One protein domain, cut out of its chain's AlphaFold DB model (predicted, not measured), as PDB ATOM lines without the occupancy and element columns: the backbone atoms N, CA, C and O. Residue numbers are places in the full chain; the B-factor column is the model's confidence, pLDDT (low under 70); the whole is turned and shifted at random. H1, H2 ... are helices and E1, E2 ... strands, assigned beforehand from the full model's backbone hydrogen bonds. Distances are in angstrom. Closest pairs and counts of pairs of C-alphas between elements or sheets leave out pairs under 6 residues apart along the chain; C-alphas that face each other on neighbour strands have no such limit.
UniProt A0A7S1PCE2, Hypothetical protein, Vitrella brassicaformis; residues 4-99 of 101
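This is residues 4 to 99 of the 101 residues of the protein "Hypothetical protein" of Vitrella brassicaformis (UniProt A0A7S1PCE2). What would one see first? A twisted wall of four strands has two helices, H2 and H3, over one face and no named helix over the other, while residues 4 to 9, of which 4 to 7 belong to H1, stick out as a tail. What is it made of? The 96 printed residues include three named helices and four named strands, in the order H1 E1 H2 E2 H3 E3 E4, and the class is mixed, helices and strands; the mixed sheet has the order E1 E2 E4 E3. How large is it? The whole is compact, with a radius of gyration of the C-alphas of 13.8 A, and spans 44 by 30 by 25 A.

Where do the first elements lie? H1 is residues 4 to 7, 5.0 A long, from C-alpha 4 at (5.009, -13.245, -1.823). E1 is residues 16 to 21, 16.6 A, and H2 is residues 30 to 43, 20.0 A, beginning at (5.413, -48.623, -20.941). What follows? E2 is residues 52 to 57, 16.3 A, and H3 is residues 60 to 69, 14.2 A. E3 is residues 82 to 87, 15.0 A, and E4 is residues 93 to 98, 16.2 A, ending at (3.006, -23.909, -26.280).

How do the strands pair? E1 and E2 are parallel, with N 18 and O 53 2.9 A apart; E2 and E4 are antiparallel, with N 54 and O 94 2.9 A apart. E3 and E4 form an antiparallel hairpin, with N 85 and O 95 3.0 A apart; these N and O pairs are within hydrogen-bond range. How do the helices stand? H2 and H3 are on the same face, making two layers, helices on one face of a sheet, at heights over the sheet of 8.9 A and 9.2 A. They touch, about perpendicular at 73 degrees, with the closest C-alphas, of Gly 33 and Phe 62, 3.6 A apart; in both, every O i to N i+4 pair is within hydrogen-bond range, and H1 is too short for such a pair. Which units do they form? E1, H2, E2 is a strand-helix-strand unit, two parallel neighbour strands with a helix between, and E2, H3, E3 is a split one, with E4 between its strands; both crossovers are right-handed.

What is the reach? The two C-alphas farthest apart, of Asp 5 and Gly 29, are 44.2 A apart. Which link is long? That from H3 to E3, with 12 residues between them. Is the model sure? The mean pLDDT of the printed part is 92.8, no printed residue is under 70, and the printed part has no cut.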
ATOM      1  N   GLY A   4       6.177 -12.793  -1.058       77.88
ATOM      2  CA  GLY A   4       5.009 -13.245  -1.823       77.88
ATOM      3  C   GLY A   4       4.585 -12.264  -2.920       77.88
ATOM      4  O   GLY A   4       4.501 -12.656  -4.077       77.88
ATOM      5  N   ASP A   5       4.459 -10.969  -2.606       80.94
ATOM      6  CA  ASP A   5       4.054  -9.942  -3.587       80.94
ATOM      7  C   ASP A   5       5.052  -9.787  -4.751       80.94
ATOM      8  O   ASP A   5       4.713  -9.270  -5.819       80.94
ATOM      9  N   MET A   6       6.317 -10.155  -4.527       76.75
ATOM     10  CA  MET A   6       7.362 -10.169  -5.554       76.75
ATOM     11  C   MET A   6       7.329 -11.458  -6.378       76.75
ATOM     12  O   MET A   6       7.508 -11.393  -7.593       76.75
ATOM     13  N   ALA A   7       7.062 -12.603  -5.745       75.25
ATOM     14  CA  ALA A   7       6.908 -13.885  -6.427       75.25
ATOM     15  C   ALA A   7       5.694 -13.889  -7.377       75.25
ATOM     16  O   ALA A   7       5.789 -14.378  -8.501       75.25
ATOM     17  N   ASP A   8       4.592 -13.243  -6.993       77.31
ATOM     18  CA  ASP A   8       3.399 -13.114  -7.845       77.31
ATOM     19  C   ASP A   8       3.632 -12.246  -9.095       77.31
ATOM     20  O   ASP A   8       2.877 -12.308 -10.069       77.31
ATOM     21  N   LYS A   9       4.704 -11.447  -9.083       81.12
ATOM     22  CA  LYS A   9       5.159 -10.617 -10.205       81.12
ATOM     23  C   LYS A   9       6.260 -11.286 -11.024       81.12
ATOM     24  O   LYS A   9       6.856 -10.614 -11.868       81.12
ATOM     25  N   LEU A  10       6.564 -12.564 -10.776       77.69
ATOM     26  CA  LEU A  10       7.587 -13.262 -11.541       77.69
ATOM     27  C   LEU A  10       7.258 -13.200 -13.037       77.69
ATOM     28  O   LEU A  10       6.106 -13.406 -13.439       77.69
ATOM     29  N   PRO A  11       8.264 -12.898 -13.874       78.75
ATOM     30  CA  PRO A  11       8.083 -12.954 -15.307       78.75
ATOM     31  C   PRO A  11       7.796 -14.393 -15.738       78.75
ATOM     32  O   PRO A  11       8.093 -15.361 -15.039       78.75
ATOM     33  N   THR A  12       7.244 -14.521 -16.937       87.75
ATOM     34  CA  THR A  12       7.107 -15.795 -17.642       87.75
ATOM     35  C   THR A  12       8.463 -16.516 -17.658       87.75
ATOM     36  O   THR A  12       9.470 -15.932 -18.063       87.75
ATOM     37  N   ILE A  13       8.485 -17.777 -17.235       91.06
ATOM     38  CA  ILE A  13       9.636 -18.671 -17.324       91.06
ATOM     39  C   ILE A  13       9.959 -18.871 -18.808       91.06
ATOM     40  O   ILE A  13       9.161 -19.423 -19.568       91.06
ATOM     41  N   SER A  14      11.125 -18.393 -19.239       93.00
ATOM     42  CA  SER A  14      11.562 -18.513 -20.632       93.00
ATOM     43  C   SER A  14      11.829 -19.963 -21.024       93.00
ATOM     44  O   SER A  14      11.367 -20.392 -22.073       93.00
ATOM     45  N   VAL A  15      12.540 -20.708 -20.176       94.94
ATOM     46  CA  VAL A  15      12.848 -22.128 -20.362       94.94
ATOM     47  C   VAL A  15      12.808 -22.813 -19.000       94.94
ATOM     48  O   VAL A  15      13.408 -22.318 -18.046       94.94
ATOM     49  N   LEU A  16      12.116 -23.945 -18.913       95.50
ATOM     50  CA  LEU A  16      12.248 -24.892 -17.810       95.50
ATOM     51  C   LEU A  16      12.926 -26.151 -18.343       95.50
ATOM     52  O   LEU A  16      12.348 -26.839 -19.177       95.50
ATOM     53  N   GLU A  17      14.130 -26.446 -17.860       96.19
ATOM     54  CA  GLU A  17      14.872 -27.662 -18.198       96.19
ATOM     55  C   GLU A  17      14.904 -28.597 -16.987       96.19
ATOM     56  O   GLU A  17      15.260 -28.174 -15.887       96.19
ATOM     57  N   MET A  18      14.458 -29.839 -17.172       96.31
ATOM     58  CA  MET A  18      14.225 -30.788 -16.086       96.31
ATOM     59  C   MET A  18      14.681 -32.196 -16.467       96.31
ATOM     60  O   MET A  18      14.289 -32.726 -17.509       96.31
ATOM     61  N   PHE A  19      15.430 -32.816 -15.556       95.75
ATOM     62  CA  PHE A  19      15.834 -34.217 -15.617       95.75
ATOM     63  C   PHE A  19      15.195 -34.966 -14.454       95.75
ATOM     64  O   PHE A  19      15.230 -34.481 -13.323       95.75
ATOM     65  N   VAL A  20      14.599 -36.124 -14.726       96.00
ATOM     66  CA  VAL A  20      13.938 -36.932 -13.694       96.00
ATOM     67  C   VAL A  20      14.402 -38.372 -13.798       96.00
ATOM     68  O   VAL A  20      14.237 -39.000 -14.835       96.00
ATOM     69  N   GLU A  21      14.944 -38.914 -12.717       97.31
ATOM     70  CA  GLU A  21      15.201 -40.350 -12.624       97.31
ATOM     71  C   GLU A  21      13.868 -41.093 -12.504       97.31
ATOM     72  O   GLU A  21      13.030 -40.772 -11.656       97.31
ATOM     73  N   VAL A  22      13.647 -42.051 -13.399       96.69
ATOM     74  CA  VAL A  22      12.468 -42.910 -13.359       96.69
ATOM     75  C   VAL A  22      12.636 -43.888 -12.195       96.69
ATOM     76  O   VAL A  22      13.702 -44.495 -12.074       96.69
ATOM     77  N   PRO A  23      11.609 -44.066 -11.348       96.75
ATOM     78  CA  PRO A  23      11.634 -45.074 -10.297       96.75
ATOM     79  C   PRO A  23      11.992 -46.468 -10.836       96.75
ATOM     80  O   PRO A  23      11.386 -46.942 -11.798       96.75
ATOM     81  N   GLU A  24      12.974 -47.123 -10.210       95.00
ATOM     82  CA  GLU A  24      13.509 -48.420 -10.663       95.00
ATOM     83  C   GLU A  24      12.435 -49.518 -10.750       95.00
ATOM     84  O   GLU A  24      12.514 -50.409 -11.593       95.00
ATOM     85  N   ASP A  25      11.408 -49.447  -9.902       96.69
ATOM     86  CA  ASP A  25      10.300 -50.402  -9.840       96.69
ATOM     87  C   ASP A  25       9.358 -50.336 -11.052       96.69
ATOM     88  O   ASP A  25       8.626 -51.294 -11.309       96.69
ATOM     89  N   LEU A  26       9.400 -49.251 -11.831       95.12
ATOM     90  CA  LEU A  26       8.671 -49.126 -13.096       95.12
ATOM     91  C   LEU A  26       9.398 -49.797 -14.271       95.12
ATOM     92  O   LEU A  26       8.796 -49.981 -15.335       95.12
ATOM     93  N   GLY A  27      10.666 -50.179 -14.085       92.31
ATOM     94  CA  GLY A  27      11.503 -50.782 -15.118       92.31
ATOM     95  C   GLY A  27      11.739 -49.851 -16.311       92.31
ATOM     96  O   GLY A  27      11.837 -48.636 -16.168       92.31
ATOM     97  N   ASP A  28      11.836 -50.435 -17.502       90.81
ATOM     98  CA  ASP A  28      12.136 -49.758 -18.770       90.81
ATOM     99  C   ASP A  28      11.015 -49.910 -19.818       90.81
ATOM    100  O   ASP A  28      11.218 -49.636 -21.000       90.81
ATOM    101  N   GLY A  29       9.825 -50.351 -19.396       93.88
ATOM    102  CA  GLY A  29       8.664 -50.575 -20.263       93.88
ATOM    103  C   GLY A  29       7.685 -49.396 -20.320       93.88
ATOM    104  O   GLY A  29       7.992 -48.275 -19.918       93.88
ATOM    105  N   ASP A  30       6.457 -49.653 -20.782       96.50
ATOM    106  CA  ASP A  30       5.413 -48.623 -20.941       96.50
ATOM    107  C   ASP A  30       5.152 -47.830 -19.656       96.50
ATOM    108  O   ASP A  30       4.960 -46.620 -19.714       96.50
ATOM    109  N   ALA A  31       5.207 -48.474 -18.486       97.06
ATOM    110  CA  ALA A  31       5.001 -47.807 -17.201       97.06
ATOM    111  C   ALA A  31       6.012 -46.669 -16.949       97.06
ATOM    112  O   ALA A  31       5.628 -45.600 -16.467       97.06
ATOM    113  N   ALA A  32       7.279 -46.863 -17.327       96.62
ATOM    114  CA  ALA A  32       8.314 -45.833 -17.259       96.62
ATOM    115  C   ALA A  32       8.031 -44.674 -18.228       96.62
ATOM    116  O   ALA A  32       8.186 -43.500 -17.879       96.62
ATOM    117  N   GLY A  33       7.560 -44.988 -19.438       96.19
ATOM    118  CA  GLY A  33       7.167 -43.976 -20.414       96.19
ATOM    119  C   GLY A  33       5.952 -43.152 -19.965       96.19
ATOM    120  O   GLY A  33       5.977 -41.922 -20.039       96.19
ATOM    121  N   GLU A  34       4.922 -43.804 -19.422       97.25
ATOM    122  CA  GLU A  34       3.727 -43.151 -18.870       97.25
ATOM    123  C   GLU A  34       4.057 -42.239 -17.691       97.25
ATOM    124  O   GLU A  34       3.502 -41.143 -17.565       97.25
ATOM    125  N   PHE A  35       4.996 -42.657 -16.840       97.31
ATOM    126  CA  PHE A  35       5.516 -41.812 -15.775       97.31
ATOM    127  C   PHE A  35       6.115 -40.513 -16.337       97.31
ATOM    128  O   PHE A  35       5.759 -39.426 -15.878       97.31
ATOM    129  N   GLY A  36       6.933 -40.599 -17.392       96.62
ATOM    130  CA  GLY A  36       7.478 -39.424 -18.076       96.62
ATOM    131  C   GLY A  36       6.392 -38.490 -18.634       96.62
ATOM    132  O   GLY A  36       6.449 -37.276 -18.419       96.62
ATOM    133  N   ILE A  37       5.352 -39.033 -19.277       96.62
ATOM    134  CA  ILE A  37       4.214 -38.239 -19.781       96.62
ATOM    135  C   ILE A  37       3.469 -37.559 -18.619       96.62
ATOM    136  O   ILE A  37       3.112 -36.379 -18.699       96.62
ATOM    137  N   ALA A  38       3.276 -38.262 -17.499       96.81
ATOM    138  CA  ALA A  38       2.654 -37.700 -16.304       96.81
ATOM    139  C   ALA A  38       3.487 -36.563 -15.680       96.81
ATOM    140  O   ALA A  38       2.906 -35.568 -15.221       96.81
ATOM    141  N   CYS A  39       4.821 -36.667 -15.701       97.12
ATOM    142  CA  CYS A  39       5.728 -35.587 -15.310       97.12
ATOM    143  C   CYS A  39       5.540 -34.359 -16.205       97.12
ATOM    144  O   CYS A  39       5.261 -33.279 -15.684       97.12
ATOM    145  N   VAL A  40       5.601 -34.520 -17.532       96.38
ATOM    146  CA  VAL A  40       5.379 -33.427 -18.499       96.38
ATOM    147  C   VAL A  40       4.042 -32.739 -18.242       96.38
ATOM    148  O   VAL A  40       3.990 -31.522 -18.056       96.38
ATOM    149  N   ARG A  41       2.958 -33.513 -18.133       95.12
ATOM    150  CA  ARG A  41       1.617 -32.989 -17.846       95.12
ATOM    151  C   ARG A  41       1.565 -32.183 -16.549       95.12
ATOM    152  O   ARG A  41       0.850 -31.188 -16.472       95.12
ATOM    153  N   SER A  42       2.294 -32.610 -15.520       95.19
ATOM    154  CA  SER A  42       2.348 -31.905 -14.236       95.19
ATOM    155  C   SER A  42       3.165 -30.616 -14.326       95.19
ATOM    156  O   SER A  42       2.730 -29.590 -13.808       95.19
ATOM    157  N   LEU A  43       4.299 -30.637 -15.034       94.81
ATOM    158  CA  LEU A  43       5.164 -29.472 -15.243       94.81
ATOM    159  C   LEU A  43       4.470 -28.384 -16.068       94.81
ATOM    160  O   LEU A  43       4.557 -27.210 -15.721       94.81
ATOM    161  N   LEU A  44       3.698 -28.758 -17.091       92.06
ATOM    162  CA  LEU A  44       2.935 -27.816 -17.920       92.06
ATOM    163  C   LEU A  44       1.828 -27.058 -17.156       92.06
ATOM    164  O   LEU A  44       1.273 -26.090 -17.682       92.06
ATOM    165  N   LYS A  45       1.504 -27.456 -15.916       90.19
ATOM    166  CA  LYS A  45       0.603 -26.695 -15.028       90.19
ATOM    167  C   LYS A  45       1.276 -25.472 -14.410       90.19
ATOM    168  O   LYS A  45       0.577 -24.577 -13.935       90.19
ATOM    169  N   ILE A  46       2.609 -25.418 -14.394       89.38
ATOM    170  CA  ILE A  46       3.343 -24.248 -13.917       89.38
ATOM    171  C   ILE A  46       3.033 -23.082 -14.857       89.38
ATOM    172  O   ILE A  46       3.212 -23.154 -16.076       89.38
ATOM    173  N   ARG A  47       2.527 -21.990 -14.282       84.12
ATOM    174  CA  ARG A  47       2.111 -20.820 -15.050       84.12
ATOM    175  C   ARG A  47       3.309 -20.199 -15.761       84.12
ATOM    176  O   ARG A  47       4.317 -19.877 -15.140       84.12
ATOM    177  N   GLY A  48       3.122 -19.918 -17.047       87.56
ATOM    178  CA  GLY A  48       4.035 -19.082 -17.806       87.56
ATOM    179  C   GLY A  48       5.334 -19.776 -18.191       87.56
ATOM    180  O   GLY A  48       6.359 -19.118 -18.185       87.56
ATOM    181  N   ILE A  49       5.319 -21.064 -18.524       92.62
ATOM    182  CA  ILE A  49       6.439 -21.693 -19.234       92.62
ATOM    183  C   ILE A  49       6.307 -21.383 -20.729       92.62
ATOM    184  O   ILE A  49       5.279 -21.695 -21.327       92.62
ATOM    185  N   LYS A  50       7.335 -20.776 -21.332       93.62
ATOM    186  CA  LYS A  50       7.423 -20.589 -22.794       93.62
ATOM    187  C   LYS A  50       8.028 -21.794 -23.510       93.62
ATOM    188  O   LYS A  50       7.675 -22.056 -24.652       93.62
ATOM    189  N   GLU A  51       8.926 -22.513 -22.847       96.25
ATOM    190  CA  GLU A  51       9.580 -23.705 -23.379       96.25
ATOM    191  C   GLU A  51       9.845 -24.688 -22.238       96.25
ATOM    192  O   GLU A  51      10.468 -24.333 -21.236       96.25
ATOM    193  N   LEU A  52       9.357 -25.916 -22.383       97.00
ATOM    194  CA  LEU A  52       9.687 -27.031 -21.506       97.00
ATOM    195  C   LEU A  52      10.691 -27.930 -22.221       97.00
ATOM    196  O   LEU A  52      10.436 -28.378 -23.335       97.00
ATOM    197  N   ARG A  53      11.797 -28.223 -21.546       97.94
ATOM    198  CA  ARG A  53      12.787 -29.222 -21.930       97.94
ATOM    199  C   ARG A  53      12.792 -30.319 -20.882       97.94
ATOM    200  O   ARG A  53      13.061 -30.051 -19.712       97.94
ATOM    201  N   PHE A  54      12.455 -31.536 -21.277       97.81
ATOM    202  CA  PHE A  54      12.242 -32.625 -20.335       97.81
ATOM    203  C   PHE A  54      12.933 -33.905 -20.787       97.81
ATOM    204  O   PHE A  54      12.791 -34.323 -21.937       97.81
ATOM    205  N   GLN A  55      13.643 -34.544 -19.861       96.81
ATOM    206  CA  GLN A  55      14.260 -35.844 -20.080       96.81
ATOM    207  C   GLN A  55      14.107 -36.723 -18.828       96.81
ATOM    208  O   GLN A  55      14.725 -36.434 -17.800       96.81
ATOM    209  N   PRO A  56      13.321 -37.811 -18.887       96.19
ATOM    210  CA  PRO A  56      13.401 -38.853 -17.878       96.19
ATOM    211  C   PRO A  56      14.653 -39.720 -18.097       96.19
ATOM    212  O   PRO A  56      15.173 -39.781 -19.207       96.19
ATOM    213  N   ILE A  57      15.158 -40.381 -17.057       94.88
ATOM    214  CA  ILE A  57      16.317 -41.283 -17.128       94.88
ATOM    215  C   ILE A  57      15.948 -42.612 -16.448       94.88
ATOM    216  O   ILE A  57      15.720 -42.597 -15.239       94.88
ATOM    217  N   PRO A  58      15.907 -43.751 -17.172       93.06
ATOM    218  CA  PRO A  58      16.091 -43.897 -18.623       93.06
ATOM    219  C   PRO A  58      14.963 -43.243 -19.446       93.06
ATOM    220  O   PRO A  58      13.853 -43.046 -18.956       93.06
ATOM    221  N   ASN A  59      15.244 -42.900 -20.709       94.25
ATOM    222  CA  ASN A  59      14.334 -42.118 -21.559       94.25
ATOM    223  C   ASN A  59      13.692 -42.907 -22.713       94.25
ATOM    224  O   ASN A  59      12.761 -42.399 -23.334       94.25
ATOM    225  N   GLU A  60      14.180 -44.106 -23.027       94.81
ATOM    226  CA  GLU A  60      13.842 -44.811 -24.273       94.81
ATOM    227  C   GLU A  60      12.343 -45.116 -24.400       94.81
ATOM    228  O   GLU A  60      11.712 -44.776 -25.402       94.81
ATOM    229  N   ALA A  61      11.731 -45.679 -23.351       96.38
ATOM    230  CA  ALA A  61      10.294 -45.946 -23.339       96.38
ATOM    231  C   ALA A  61       9.461 -44.666 -23.453       96.38
ATOM    232  O   ALA A  61       8.463 -44.638 -24.169       96.38
ATOM    233  N   PHE A  62       9.886 -43.595 -22.780       97.00
ATOM    234  CA  PHE A  62       9.228 -42.296 -22.868       97.00
ATOM    235  C   PHE A  62       9.291 -41.730 -24.286       97.00
ATOM    236  O   PHE A  62       8.257 -41.340 -24.826       97.00
ATOM    237  N   LYS A  63      10.478 -41.721 -24.904       96.56
ATOM    238  CA  LYS A  63      10.669 -41.227 -26.269       96.56
ATOM    239  C   LYS A  63       9.800 -41.990 -27.259       96.56
ATOM    240  O   LYS A  63       9.027 -41.360 -27.978       96.56
ATOM    241  N   ARG A  64       9.837 -43.324 -27.206       96.81
ATOM    242  CA  ARG A  64       8.997 -44.177 -28.050       96.81
ATOM    243  C   ARG A  64       7.509 -43.850 -27.890       96.81
ATOM    244  O   ARG A  64       6.836 -43.634 -28.892       96.81
ATOM    245  N   LEU A  65       6.995 -43.775 -26.659       96.94
ATOM    246  CA  LEU A  65       5.573 -43.484 -26.438       96.94
ATOM    247  C   LEU A  65       5.178 -42.090 -26.930       96.94
ATOM    248  O   LEU A  65       4.099 -41.930 -27.492       96.94
ATOM    249  N   VAL A  66       6.028 -41.080 -26.723       96.50
ATOM    250  CA  VAL A  66       5.758 -39.731 -27.227       96.50
ATOM    251  C   VAL A  66       5.716 -39.737 -28.751       96.50
ATOM    252  O   VAL A  66       4.780 -39.179 -29.314       96.50
ATOM    253  N   GLU A  67       6.661 -40.389 -29.427       96.06
ATOM    254  CA  GLU A  67       6.666 -40.498 -30.891       96.06
ATOM    255  C   GLU A  67       5.433 -41.245 -31.422       96.06
ATOM    256  O   GLU A  67       4.786 -40.763 -32.349       96.06
ATOM    257  N   GLU A  68       5.048 -42.364 -30.798       97.00
ATOM    258  CA  GLU A  68       3.855 -43.147 -31.162       97.00
ATOM    259  C   GLU A  68       2.545 -42.359 -30.986       97.00
ATOM    260  O   GLU A  68       1.587 -42.566 -31.733       97.00
ATOM    261  N   ARG A  69       2.497 -41.459 -29.997       96.50
ATOM    262  CA  ARG A  69       1.301 -40.688 -29.614       96.50
ATOM    263  C   ARG A  69       1.280 -39.261 -30.143       96.50
ATOM    264  O   ARG A  69       0.312 -38.536 -29.894       96.50
ATOM    265  N   THR A  70       2.338 -38.833 -30.823       96.75
ATOM    266  CA  THR A  70       2.397 -37.501 -31.422       96.75
ATOM    267  C   THR A  70       1.605 -37.499 -32.720       96.75
ATOM    268  O   THR A  70       1.868 -38.273 -33.638       96.75
ATOM    269  N   ASN A  71       0.652 -36.580 -32.819       93.56
ATOM    270  CA  ASN A  71      -0.121 -36.336 -34.024       93.56
ATOM    271  C   ASN A  71      -0.086 -34.842 -34.360       93.56
ATOM    272  O   ASN A  71      -0.884 -34.055 -33.849       93.56
ATOM    273  N   GLY A  72       0.860 -34.455 -35.216       92.50
ATOM    274  CA  GLY A  72       1.077 -33.056 -35.573       92.50
ATOM    275  C   GLY A  72       1.578 -32.246 -34.377       92.50
ATOM    276  O   GLY A  72       2.700 -32.450 -33.928       92.50
ATOM    277  N   ASP A  73       0.743 -31.334 -33.877       93.94
ATOM    278  CA  ASP A  73       1.037 -30.438 -32.753       93.94
ATOM    279  C   ASP A  73       0.454 -30.921 -31.408       93.94
ATOM    280  O   ASP A  73       0.494 -30.201 -30.410       93.94
ATOM    281  N   ALA A  74      -0.086 -32.139 -31.360       93.69
ATOM    282  CA  ALA A  74      -0.677 -32.733 -30.166       93.69
ATOM    283  C   ALA A  74       0.035 -34.034 -29.771       93.69
ATOM    284  O   ALA A  74       0.486 -34.792 -30.626       93.69
ATOM    285  N   ILE A  75       0.083 -34.313 -28.467       94.06
ATOM    286  CA  ILE A  75       0.534 -35.593 -27.902       94.06
ATOM    287  C   ILE A  75      -0.635 -36.156 -27.103       94.06
ATOM    288  O   ILE A  75      -1.174 -35.462 -26.236       94.06
ATOM    289  N   GLU A  76      -1.032 -37.399 -27.369       92.56
ATOM    290  CA  GLU A  76      -2.073 -38.059 -26.578       92.56
ATOM    291  C   GLU A  76      -1.737 -38.016 -25.074       92.56
ATOM    292  O   GLU A  76      -0.629 -38.343 -24.649       92.56
ATOM    293  N   GLY A  77      -2.702 -37.588 -24.256       85.88
ATOM    294  CA  GLY A  77      -2.522 -37.408 -22.813       85.88
ATOM    295  C   GLY A  77      -2.066 -36.007 -22.386       85.88
ATOM    296  O   GLY A  77      -2.093 -35.712 -21.185       85.88
ATOM    297  N   LEU A  78      -1.722 -35.122 -23.332       91.38
ATOM    298  CA  LEU A  78      -1.497 -33.692 -23.097       91.38
ATOM    299  C   LEU A  78      -2.653 -32.868 -23.685       91.38
ATOM    300  O   LEU A  78      -3.022 -33.023 -24.842       91.38
ATOM    301  N   GLU A  79      -3.231 -31.968 -22.886       85.44
ATOM    302  CA  GLU A  79      -4.437 -31.209 -23.273       85.44
ATOM    303  C   GLU A  79      -4.168 -30.062 -24.262       85.44
ATOM    304  O   GLU A  79      -5.094 -29.577 -24.908       85.44
ATOM    305  N   LYS A  80      -2.923 -29.584 -24.353       87.44
ATOM    306  CA  LYS A  80      -2.549 -28.392 -25.129       87.44
ATOM    307  C   LYS A  80      -1.742 -28.755 -26.368       87.44
ATOM    308  O   LYS A  80      -1.055 -29.777 -26.382       87.44
ATOM    309  N   ARG A  81      -1.777 -27.869 -27.365       93.44
ATOM    310  CA  ARG A  81      -0.964 -27.982 -28.579       93.44
ATOM    311  C   ARG A  81       0.406 -27.346 -28.390       93.44
ATOM    312  O   ARG A  81       0.540 -26.303 -27.738       93.44
ATOM    313  N   HIS A  82       1.416 -27.974 -28.971       93.88
ATOM    314  CA  HIS A  82       2.809 -27.592 -28.824       93.88
ATOM    315  C   HIS A  82       3.547 -27.686 -30.160       93.88
ATOM    316  O   HIS A  82       3.263 -28.547 -30.987       93.88
ATOM    317  N   ASP A  83       4.541 -26.824 -30.336       96.06
ATOM    318  CA  ASP A  83       5.656 -27.097 -31.231       96.06
ATOM    319  C   ASP A  83       6.529 -28.149 -30.535       96.06
ATOM    320  O   ASP A  83       7.062 -27.899 -29.445       96.06
ATOM    321  N   ILE A  84       6.561 -29.348 -31.118       96.81
ATOM    322  CA  ILE A  84       7.160 -30.554 -30.546       96.81
ATOM    323  C   ILE A  84       8.442 -30.852 -31.310       96.81
ATOM    324  O   ILE A  84       8.444 -30.992 -32.530       96.81
ATOM    325  N   SER A  85       9.541 -30.984 -30.580       96.56
ATOM    326  CA  SER A  85      10.825 -31.381 -31.152       96.56
ATOM    327  C   SER A  85      11.654 -32.158 -30.139       96.56
ATOM    328  O   SER A  85      11.346 -32.189 -28.946       96.56
ATOM    329  N   TRP A  86      12.720 -32.781 -30.627       96.75
ATOM    330  CA  TRP A  86      13.713 -33.468 -29.811       96.75
ATOM    331  C   TRP A  86      15.056 -32.748 -29.905       96.75
ATOM    332  O   TRP A  86      15.406 -32.187 -30.945       96.75
ATOM    333  N   GLY A  87      15.813 -32.750 -28.813       94.00
ATOM    334  CA  GLY A  87      17.141 -32.147 -28.751       94.00
ATOM    335  C   GLY A  87      17.996 -32.726 -27.628       94.00
ATOM    336  O   GLY A  87      17.744 -33.822 -27.129       94.00
ATOM    337  N   GLY A  88      19.027 -31.985 -27.224       87.38
ATOM    338  CA  GLY A  88      19.988 -32.445 -26.220       87.38
ATOM    339  C   GLY A  88      20.949 -33.515 -26.751       87.38
ATOM    340  O   GLY A  88      21.028 -33.777 -27.953       87.38
ATOM    341  N   TYR A  89      21.724 -34.119 -25.848       80.69
ATOM    342  CA  TYR A  89      22.643 -35.197 -26.214       80.69
ATOM    343  C   TYR A  89      21.845 -36.408 -26.715       80.69
ATOM    344  O   TYR A  89      20.930 -36.859 -26.031       80.69
ATOM    345  N   GLN A  90      22.186 -36.907 -27.909       84.69
ATOM    346  CA  GLN A  90      21.494 -38.021 -28.580       84.69
ATOM    347  C   GLN A  90      19.994 -37.790 -28.857       84.69
ATOM    348  O   GLN A  90      19.258 -38.749 -29.048       84.69
ATOM    349  N   GLU A  91      19.529 -36.535 -28.911       87.62
ATOM    350  CA  GLU A  91      18.114 -36.216 -29.182       87.62
ATOM    351  C   GLU A  91      17.147 -36.835 -28.152       87.62
ATOM    352  O   GLU A  91      16.035 -37.250 -28.479       87.62
ATOM    353  N   ASN A  92      17.588 -36.929 -26.898       91.06
ATOM    354  CA  ASN A  92      16.874 -37.607 -25.815       91.06
ATOM    355  C   ASN A  92      16.019 -36.680 -24.943       91.06
ATOM    356  O   ASN A  92      15.358 -37.138 -24.010       91.06
ATOM    357  N   MET A  93      16.014 -35.386 -25.251       95.88
ATOM    358  CA  MET A  93      15.268 -34.370 -24.524       95.88
ATOM    359  C   MET A  93      14.065 -33.909 -25.342       95.88
ATOM    360  O   MET A  93      14.230 -33.382 -26.443       95.88
ATOM    361  N   LEU A  94      12.868 -34.074 -24.781       97.75
ATOM    362  CA  LEU A  94      11.637 -33.553 -25.360       97.75
ATOM    363  C   LEU A  94      11.596 -32.038 -25.172       97.75
ATOM    364  O   LEU A  94      11.744 -31.547 -24.051       97.75
ATOM    365  N   ILE A  95      11.352 -31.308 -26.255       97.94
ATOM    366  CA  ILE A  95      11.193 -29.856 -26.261       97.94
ATOM    367  C   ILE A  95       9.754 -29.537 -26.662       97.94
ATOM    368  O   ILE A  95       9.317 -29.886 -27.758       97.94
ATOM    369  N   LEU A  96       9.031 -28.854 -25.773       97.06
ATOM    370  CA  LEU A  96       7.662 -28.397 -25.996       97.06
ATOM    371  C   LEU A  96       7.586 -26.880 -25.871       97.06
ATOM    372  O   LEU A  96       7.902 -26.322 -24.816       97.06
ATOM    373  N   LYS A  97       7.091 -26.213 -26.911       95.75
ATOM    374  CA  LYS A  97       6.713 -24.794 -26.846       95.75
ATOM    375  C   LYS A  97       5.205 -24.676 -27.043       95.75
ATOM    376  O   LYS A  97       4.716 -25.141 -28.069       95.75
ATOM    377  N   PRO A  98       4.443 -24.098 -26.099       91.81
ATOM    378  CA  PRO A  98       3.006 -23.909 -26.280       91.81
ATOM    379  C   PRO A  98       2.710 -23.077 -27.535       91.81
ATOM    380  O   PRO A  98       3.320 -22.027 -27.725       91.81
ATOM    381  N   LEU A  99       1.777 -23.535 -28.375       89.06
ATOM    382  CA  LEU A  99       1.334 -22.792 -29.568       89.06
ATOM    383  C   LEU A  99       0.158 -21.855 -29.283       89.06
ATOM    384  O   LEU A  99      -0.015 -20.848 -29.966       89.06
TER     385      LEU A  99